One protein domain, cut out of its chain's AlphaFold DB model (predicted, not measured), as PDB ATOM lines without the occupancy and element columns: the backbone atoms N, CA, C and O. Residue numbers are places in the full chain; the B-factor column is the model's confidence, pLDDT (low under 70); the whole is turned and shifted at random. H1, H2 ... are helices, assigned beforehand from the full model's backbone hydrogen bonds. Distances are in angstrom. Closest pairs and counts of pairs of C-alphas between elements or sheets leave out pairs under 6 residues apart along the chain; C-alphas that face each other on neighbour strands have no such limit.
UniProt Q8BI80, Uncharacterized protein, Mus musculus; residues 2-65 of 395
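AT A GLANCE: This is residues 2 to 65 of the 395 residues of an uncharacterized protein of Mus musculus (UniProt Q8BI80). The model is a loose, flat open C of helices round an empty middle: H4, the longest helix, makes one side, H2 the other, and short H3 lies at the bend between them. H1 is near H2, and residues 57 to 65 fold back from the last residue of H4 toward the open part of the C. The printed part has 64 residues with four named helices, H1, H2, H3 and H4 along the chain, and no named strand; the class is all helix. The radius of gyration of the C-alphas is 13.6 A, and the C-alphas span 37 by 31 by 16 A.

HOW THE PARTS SIT: H4, residues 43 to 56, touches no helix. It is close to H3, residues 32 to 36, but not clearly touching: their closest C-alphas, those of Leu 36 and Asp 43, are 6.9 A apart. H3 and H2, residues 16 to 26, only just touch, with 3 pairs of C-alphas within 8 A; the closest, those of Lys 20 and Ile 32, are 7.0 A apart. H1, residues 2 to 7, is close to H2 but not clearly touching, with the C-alphas of Met 4 and Ile 22 closest at 7.1 A. The lines of H1 and H2 are about perpendicular, at 79 degrees. H4 is apart from H1 and from H2, and H1 is apart from H3. In H1, H2, H3 and H4 every O i to N i+4 pair is within hydrogen-bond range.

IN THESE COORDINATES: H4 measures 19.8 A from C-alpha 43 to C-alpha 56 at (177.677, 166.934, 126.475). H2 measures 15.5 A and begins at C-alpha 16 at (182.729, 152.561, 110.225). H1, 9.0 A, begins at C-alpha 2 at (195.934, 157.213, 117.487), and H3 measures 5.8 A.

THE WHOLE: The two C-alphas farthest apart, those of His 29 and Gly 57, are 37.3 A apart. Residues 25 to 30 stand free, and so do residues 54 to 60, of which 54 to 56 belong to H4. The link from H2 to H3 is tight; those from H1 to H2 and from H3 to H4 are short. The printed part has no cut. Its mean pLDDT is 78.1, and residues 2 to 13 are under 70.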
ATOM      1  N   THR A   2     194.947 156.360 118.198       54.19
ATOM      2  CA  THR A   2     195.934 157.213 117.487       54.19
ATOM      3  C   THR A   2     196.436 156.616 116.170       54.19
ATOM      4  O   THR A   2     196.439 157.293 115.152       54.19
ATOM      5  N   HIS A   3     196.741 155.318 116.151       57.31
ATOM      6  CA  HIS A   3     197.156 154.612 114.930       57.31
ATOM      7  C   HIS A   3     196.045 154.492 113.866       57.31
ATOM      8  O   HIS A   3     196.347 154.334 112.693       57.31
ATOM      9  N   MET A   4     194.763 154.534 114.254       64.69
ATOM     10  CA  MET A   4     193.646 154.467 113.297       64.69
ATOM     11  C   MET A   4     193.498 155.801 112.562       64.69
ATOM     12  O   MET A   4     193.416 155.820 111.343       64.69
ATOM     13  N   TYR A   5     193.569 156.918 113.292       63.69
ATOM     14  CA  TYR A   5     193.544 158.259 112.699       63.69
ATOM     15  C   TYR A   5     194.798 158.585 111.874       63.69
ATOM     16  O   TYR A   5     194.721 159.386 110.952       63.69
ATOM     17  N   GLN A   6     195.941 157.958 112.169       62.47
ATOM     18  CA  GLN A   6     197.158 158.087 111.356       62.47
ATOM     19  C   GLN A   6     197.068 157.353 110.008       62.47
ATOM     20  O   GLN A   6     197.703 157.781 109.048       62.47
ATOM     21  N   GLU A   7     196.296 156.264 109.922       59.56
ATOM     22  CA  GLU A   7     196.105 155.516 108.668       59.56
ATOM     23  C   GLU A   7     195.041 156.134 107.752       59.56
ATOM     24  O   GLU A   7     195.096 155.958 106.532       59.56
ATOM     25  N   VAL A   8     194.117 156.921 108.310       62.03
ATOM     26  CA  VAL A   8     193.161 157.712 107.529       62.03
ATOM     27  C   VAL A   8     193.881 158.933 106.948       62.03
ATOM     28  O   VAL A   8     194.203 159.898 107.639       62.03
ATOM     29  N   LYS A   9     194.168 158.894 105.643       52.06
ATOM     30  CA  LYS A   9     194.828 159.999 104.931       52.06
ATOM     31  C   LYS A   9     193.964 161.267 104.953       52.06
ATOM     32  O   LYS A   9     192.976 161.341 104.230       52.06
ATOM     33  N   GLY A  10     194.425 162.272 105.701       51.28
ATOM     34  CA  GLY A  10     194.069 163.689 105.578       51.28
ATOM     35  C   GLY A  10     192.622 164.043 105.925       51.28
ATOM     36  O   GLY A  10     191.739 163.826 105.109       51.28
ATOM     37  N   HIS A  11     192.407 164.666 107.091       52.41
ATOM     38  CA  HIS A  11     191.184 165.388 107.510       52.41
ATOM     39  C   HIS A  11     189.827 164.693 107.266       52.41
ATOM     40  O   HIS A  11     188.786 165.343 107.313       52.41
ATOM     41  N   ARG A  12     189.805 163.384 107.006       59.47
ATOM     42  CA  ARG A  12     188.571 162.625 106.815       59.47
ATOM     43  C   ARG A  12     188.084 162.102 108.157       59.47
ATOM     44  O   ARG A  12     188.865 161.591 108.958       59.47
ATOM     45  N   ILE A  13     186.781 162.255 108.375       64.94
ATOM     46  CA  ILE A  13     186.065 161.639 109.489       64.94
ATOM     47  C   ILE A  13     186.212 160.125 109.340       64.94
ATOM     48  O   ILE A  13     185.993 159.583 108.258       64.94
ATOM     49  N   LEU A  14     186.613 159.469 110.423       70.19
ATOM     50  CA  LEU A  14     186.898 158.044 110.446       70.19
ATOM     51  C   LEU A  14     185.588 157.260 110.269       70.19
ATOM     52  O   LEU A  14     184.685 157.351 111.100       70.19
ATOM     53  N   THR A  15     185.463 156.522 109.170       77.94
ATOM     54  CA  THR A  15     184.228 155.806 108.821       77.94
ATOM     55  C   THR A  15     184.161 154.428 109.474       77.94
ATOM     56  O   THR A  15     185.178 153.813 109.802       77.94
ATOM     57  N   VAL A  16     182.946 153.895 109.636       80.19
ATOM     58  CA  VAL A  16     182.729 152.561 110.225       80.19
ATOM     59  C   VAL A  16     183.445 151.467 109.423       80.19
ATOM     60  O   VAL A  16     183.986 150.529 110.009       80.19
ATOM     61  N   ASP A  17     183.494 151.589 108.098       80.50
ATOM     62  CA  ASP A  17     184.144 150.598 107.239       80.50
ATOM     63  C   ASP A  17     185.674 150.657 107.336       80.50
ATOM     64  O   ASP A  17     186.332 149.614 107.338       80.50
ATOM     65  N   GLU A  18     186.250 151.846 107.538       80.50
ATOM     66  CA  GLU A  18     187.674 152.000 107.855       80.50
ATOM     67  C   GLU A  18     188.009 151.375 109.216       80.50
ATOM     68  O   GLU A  18     188.997 150.647 109.321       80.50
ATOM     69  N   VAL A  19     187.164 151.567 110.241       83.00
ATOM     70  CA  VAL A  19     187.340 150.896 111.544       83.00
ATOM     71  C   VAL A  19     187.356 149.384 111.364       83.00
ATOM     72  O   VAL A  19     188.268 148.732 111.868       83.00
ATOM     73  N   LYS A  20     186.374 148.826 110.643       84.38
ATOM     74  CA  LYS A  20     186.270 147.381 110.382       84.38
ATOM     75  C   LYS A  20     187.511 146.844 109.672       84.38
ATOM     76  O   LYS A  20     188.068 145.843 110.118       84.38
ATOM     77  N   SER A  21     187.966 147.538 108.628       83.62
ATOM     78  CA  SER A  21     189.157 147.174 107.851       83.62
ATOM     79  C   SER A  21     190.423 147.163 108.715       83.62
ATOM     80  O   SER A  21     191.162 146.179 108.739       83.62
ATOM     81  N   ILE A  22     190.642 148.211 109.519       83.94
ATOM     82  CA  ILE A  22     191.803 148.286 110.419       83.94
ATOM     83  C   ILE A  22     191.735 147.190 111.494       83.94
ATOM     84  O   ILE A  22     192.764 146.612 111.860       83.94
ATOM     85  N   LEU A  23     190.536 146.882 111.998       84.38
ATOM     86  CA  LEU A  23     190.340 145.832 112.997       84.38
ATOM     87  C   LEU A  23     190.651 144.443 112.428       84.38
ATOM     88  O   LEU A  23     191.351 143.674 113.082       84.38
ATOM     89  N   GLN A  24     190.196 144.151 111.207       84.31
ATOM     90  CA  GLN A  24     190.508 142.914 110.481       84.31
ATOM     91  C   GLN A  24     192.001 142.773 110.195       84.31
ATOM     92  O   GLN A  24     192.557 141.696 110.384       84.31
ATOM     93  N   ASN A  25     192.670 143.858 109.803       85.19
ATOM     94  CA  ASN A  25     194.106 143.829 109.531       85.19
ATOM     95  C   ASN A  25     194.932 143.552 110.796       85.19
ATOM     96  O   ASN A  25     195.925 142.829 110.739       85.19
ATOM     97  N   LYS A  26     194.533 144.110 111.948       84.69
ATOM     98  CA  LYS A  26     195.239 143.891 113.224       84.69
ATOM     99  C   LYS A  26     194.871 142.581 113.908       84.69
ATOM    100  O   LYS A  26     195.723 141.989 114.566       84.69
ATOM    101  N   CYS A  27     193.629 142.135 113.757       84.25
ATOM    102  CA  CYS A  27     193.104 140.926 114.380       84.25
ATOM    103  C   CYS A  27     192.380 140.052 113.337       84.25
ATOM    104  O   CYS A  27     191.153 139.959 113.380       84.25
ATOM    105  N   PRO A  28     193.107 139.358 112.437       82.81
ATOM    106  CA  PRO A  28     192.497 138.602 111.333       82.81
ATOM    107  C   PRO A  28     191.585 137.452 111.777       82.81
ATOM    108  O   PRO A  28     190.744 136.992 111.013       82.81
ATOM    109  N   HIS A  29     191.770 136.965 113.006       82.94
ATOM    110  CA  HIS A  29     191.022 135.842 113.577       82.94
ATOM    111  C   HIS A  29     189.834 136.268 114.448       82.94
ATOM    112  O   HIS A  29     189.132 135.406 114.969       82.94
ATOM    113  N   ALA A  30     189.633 137.570 114.662       82.06
ATOM    114  CA  ALA A  30     188.532 138.065 115.474       82.06
ATOM    115  C   ALA A  30     187.275 138.251 114.616       82.06
ATOM    116  O   ALA A  30     187.339 138.865 113.549       82.06
ATOM    117  N   ASP A  31     186.128 137.776 115.102       84.25
ATOM    118  CA  ASP A  31     184.847 138.101 114.481       84.25
ATOM    119  C   ASP A  31     184.498 139.569 114.769       84.25
ATOM    120  O   ASP A  31     184.424 140.012 115.919       84.25
ATOM    121  N   ILE A  32     184.285 140.343 113.703       83.50
ATOM    122  CA  ILE A  32     183.844 141.732 113.808       83.50
ATOM    123  C   ILE A  32     182.487 141.811 114.505       83.50
ATOM    124  O   ILE A  32     182.266 142.760 115.255       83.50
ATOM    125  N   LEU A  33     181.575 140.868 114.263       82.81
ATOM    126  CA  LEU A  33     180.226 140.912 114.828       82.81
ATOM    127  C   LEU A  33     180.247 140.735 116.348       82.81
ATOM    128  O   LEU A  33     179.536 141.455 117.050       82.81
ATOM    129  N   ASP A  34     181.145 139.906 116.873       84.69
ATOM    130  CA  ASP A  34     181.351 139.764 118.319       84.69
ATOM    131  C   ASP A  34     181.904 141.040 118.971       84.69
ATOM    132  O   ASP A  34     181.752 141.251 120.179       84.69
ATOM    133  N   ILE A  35     182.534 141.922 118.188       83.12
ATOM    134  CA  ILE A  35     183.152 143.158 118.675       83.12
ATOM    135  C   ILE A  35     182.249 144.371 118.458       83.12
ATOM    136  O   ILE A  35     182.073 145.150 119.387       83.12
ATOM    137  N   LEU A  36     181.686 144.555 117.264       84.62
ATOM    138  CA  LEU A  36     180.909 145.730 116.844       84.62
ATOM    139  C   LEU A  36     179.402 145.466 116.715       84.62
ATOM    140  O   LEU A  36     178.652 146.401 116.457       84.62
ATOM    141  N   GLY A  37     178.948 144.223 116.880       83.56
ATOM    142  CA  GLY A  37     177.530 143.882 116.816       83.56
ATOM    143  C   GLY A  37     176.736 144.366 118.032       83.56
ATOM    144  O   GLY A  37     177.294 144.602 119.105       83.56
ATOM    145  N   ILE A  38     175.415 144.449 117.863       83.50
ATOM    146  CA  ILE A  38     174.440 144.874 118.888       83.50
ATOM    147  C   ILE A  38     174.386 143.947 120.113       83.50
ATOM    148  O   ILE A  38     174.001 144.357 121.198       83.50
ATOM    149  N   HIS A  39     174.786 142.683 119.954       86.06
ATOM    150  CA  HIS A  39     174.863 141.706 121.046       86.06
ATOM    151  C   HIS A  39     176.284 141.568 121.605       86.06
ATOM    152  O   HIS A  39     176.558 140.690 122.421       86.06
ATOM    153  N   SER A  40     177.207 142.425 121.163       87.88
ATOM    154  CA  SER A  40     178.572 142.425 121.662       87.88
ATOM    155  C   SER A  40     178.618 142.849 123.128       87.88
ATOM    156  O   SER A  40     177.990 143.825 123.533       87.88
ATOM    157  N   LYS A  41     179.505 142.218 123.902       86.75
ATOM    158  CA  LYS A  41     179.864 142.668 125.259       86.75
ATOM    159  C   LYS A  41     180.395 144.111 125.318       86.75
ATOM    160  O   LYS A  41     180.440 144.700 126.392       86.75
ATOM    161  N   TYR A  42     180.838 144.665 124.186       85.06
ATOM    162  CA  TYR A  42     181.330 146.040 124.079       85.06
ATOM    163  C   TYR A  42     180.235 147.049 123.708       85.06
ATOM    164  O   TYR A  42     180.488 148.251 123.787       85.06
ATOM    165  N   ASP A  43     179.045 146.589 123.308       86.25
ATOM    166  CA  ASP A  43     177.971 147.466 122.838       86.25
ATOM    167  C   ASP A  43     177.460 148.401 123.934       86.25
ATOM    168  O   ASP A  43     177.323 149.597 123.692       86.25
ATOM    169  N   GLY A  44     177.338 147.903 125.170       87.88
ATOM    170  CA  GLY A  44     176.950 148.724 126.323       87.88
ATOM    171  C   GLY A  44     177.826 149.971 126.483       87.88
ATOM    172  O   GLY A  44     177.313 151.084 126.525       87.88
ATOM    173  N   ARG A  45     179.159 149.823 126.431       86.69
ATOM    174  CA  ARG A  45     180.085 150.970 126.526       86.69
ATOM    175  C   ARG A  45     180.024 151.903 125.316       86.69
ATOM    176  O   ARG A  45     180.291 153.093 125.457       86.69
ATOM    177  N   ARG A  46     179.701 151.394 124.121       86.00
ATOM    178  CA  ARG A  46     179.484 152.253 122.942       86.00
ATOM    179  C   ARG A  46     178.210 153.067 123.083       86.00
ATOM    180  O   ARG A  46     178.223 154.250 122.765       86.00
ATOM    181  N   MET A  47     177.143 152.448 123.580       86.50
ATOM    182  CA  MET A  47     175.878 153.116 123.855       86.50
ATOM    183  C   MET A  47     176.047 154.182 124.942       86.50
ATOM    184  O   MET A  47     175.602 155.312 124.759       86.50
ATOM    185  N   GLU A  48     176.763 153.864 126.023       87.38
ATOM    186  CA  GLU A  48     177.144 154.823 127.069       87.38
ATOM    187  C   GLU A  48     177.971 155.981 126.497       87.38
ATOM    188  O   GLU A  48     177.656 157.138 126.751       87.38
ATOM    189  N   GLY A  49     178.982 155.697 125.667       87.25
ATOM    190  CA  GLY A  49     179.802 156.724 125.019       87.25
ATOM    191  C   GLY A  49     179.008 157.623 124.066       87.25
ATOM    192  O   GLY A  49     179.173 158.842 124.088       87.25
ATOM    193  N   ALA A  50     178.106 157.045 123.268       84.62
ATOM    194  CA  ALA A  50     177.212 157.793 122.386       84.62
ATOM    195  C   ALA A  50     176.224 158.659 123.182       84.62
ATOM    196  O   ALA A  50     175.968 159.806 122.816       84.62
ATOM    197  N   THR A  51     175.711 158.134 124.296       84.50
ATOM    198  CA  THR A  51     174.826 158.866 125.211       84.50
ATOM    199  C   THR A  51     175.575 160.019 125.866       84.50
ATOM    200  O   THR A  51     175.087 161.143 125.841       84.50
ATOM    201  N   PHE A  52     176.789 159.776 126.366       84.25
ATOM    202  CA  PHE A  52     177.653 160.798 126.947       84.25
ATOM    203  C   PHE A  52     177.943 161.925 125.951       84.25
ATOM    204  O   PHE A  52     177.761 163.093 126.278       84.25
ATOM    205  N   TYR A  53     178.316 161.591 124.713       83.06
ATOM    206  CA  TYR A  53     178.547 162.589 123.667       83.06
ATOM    207  C   TYR A  53     177.279 163.383 123.329       83.06
ATOM    208  O   TYR A  53     177.305 164.611 123.241       83.06
ATOM    209  N   LYS A  54     176.137 162.696 123.200       79.31
ATOM    210  CA  LYS A  54     174.856 163.360 122.952       79.31
ATOM    211  C   LYS A  54     174.470 164.282 124.106       79.31
ATOM    212  O   LYS A  54     173.911 165.343 123.842       79.31
ATOM    213  N   MET A  55     174.773 163.905 125.351       78.69
ATOM    214  CA  MET A  55     174.529 164.708 126.552       78.69
ATOM    215  C   MET A  55     175.423 165.945 126.619       78.69
ATOM    216  O   MET A  55     174.908 167.013 126.927       78.69
ATOM    217  N   THR A  56     176.715 165.832 126.303       80.62
ATOM    218  CA  THR A  56     177.677 166.934 126.475       80.62
ATOM    219  C   THR A  56     177.464 168.081 125.491       80.62
ATOM    220  O   THR A  56     177.807 169.217 125.811       80.62
ATOM    221  N   GLY A  57     176.883 167.819 124.315       79.38
ATOM    222  CA  GLY A  57     176.562 168.864 123.336       79.38
ATOM    223  C   GLY A  57     177.798 169.547 122.738       79.38
ATOM    224  O   GLY A  57     177.731 170.704 122.337       79.38
ATOM    225  N   LEU A  58     178.926 168.828 122.668       78.38
ATOM    226  CA  LEU A  58     180.243 169.330 122.242       78.38
ATOM    227  C   LEU A  58     180.346 169.745 120.761       78.38
ATOM    228  O   LEU A  58     181.438 170.040 120.290       78.38
ATOM    229  N   GLY A  59     179.231 169.811 120.034       77.44
ATOM    230  CA  GLY A  59     179.229 170.164 118.618       77.44
ATOM    231  C   GLY A  59     179.893 169.077 117.769       77.44
ATOM    232  O   GLY A  59     179.658 167.905 118.037       77.44
ATOM    233  N   PRO A  60     180.676 169.429 116.737       74.75
ATOM    234  CA  PRO A  60     181.248 168.478 115.796       74.75
ATOM    235  C   PRO A  60     182.519 167.840 116.382       74.75
ATOM    236  O   PRO A  60     183.281 168.482 117.106       74.75
ATOM    237  N   LEU A  61     182.814 166.594 116.016       74.94
ATOM    238  CA  LEU A  61     184.085 165.960 116.376       74.94
ATOM    239  C   LEU A  61     185.137 166.121 115.265       74.94
ATOM    240  O   LEU A  61     184.787 166.131 114.083       74.94
ATOM    241  N   PRO A  62     186.439 166.172 115.614       76.00
ATOM    242  CA  PRO A  62     187.010 166.057 116.962       76.00
ATOM    243  C   PRO A  62     186.902 167.359 117.774       76.00
ATOM    244  O   PRO A  62     187.109 168.430 117.224       76.00
ATOM    245  N   GLN A  63     186.669 167.247 119.088       77.19
ATOM    246  CA  GLN A  63     186.664 168.369 120.036       77.19
ATOM    247  C   GLN A  63     187.502 168.010 121.269       77.19
ATOM    248  O   GLN A  63     187.293 166.960 121.882       77.19
ATOM    249  N   ALA A  64     188.445 168.876 121.642       81.56
ATOM    250  CA  ALA A  64     189.182 168.772 122.901       81.56
ATOM    251  C   ALA A  64     188.626 169.751 123.948       81.56
ATOM    252  O   ALA A  64     188.081 170.801 123.597       81.56
ATOM    253  N   LEU A  65     188.794 169.396 125.224       82.00
ATOM    254  CA  LEU A  65     188.396 170.186 126.388       82.00
ATOM    255  C   LEU A  65     189.591 170.366 127.332       82.00
ATOM    256  O   LEU A  65     190.348 169.420 127.550       82.00
TER     257      LEU A  65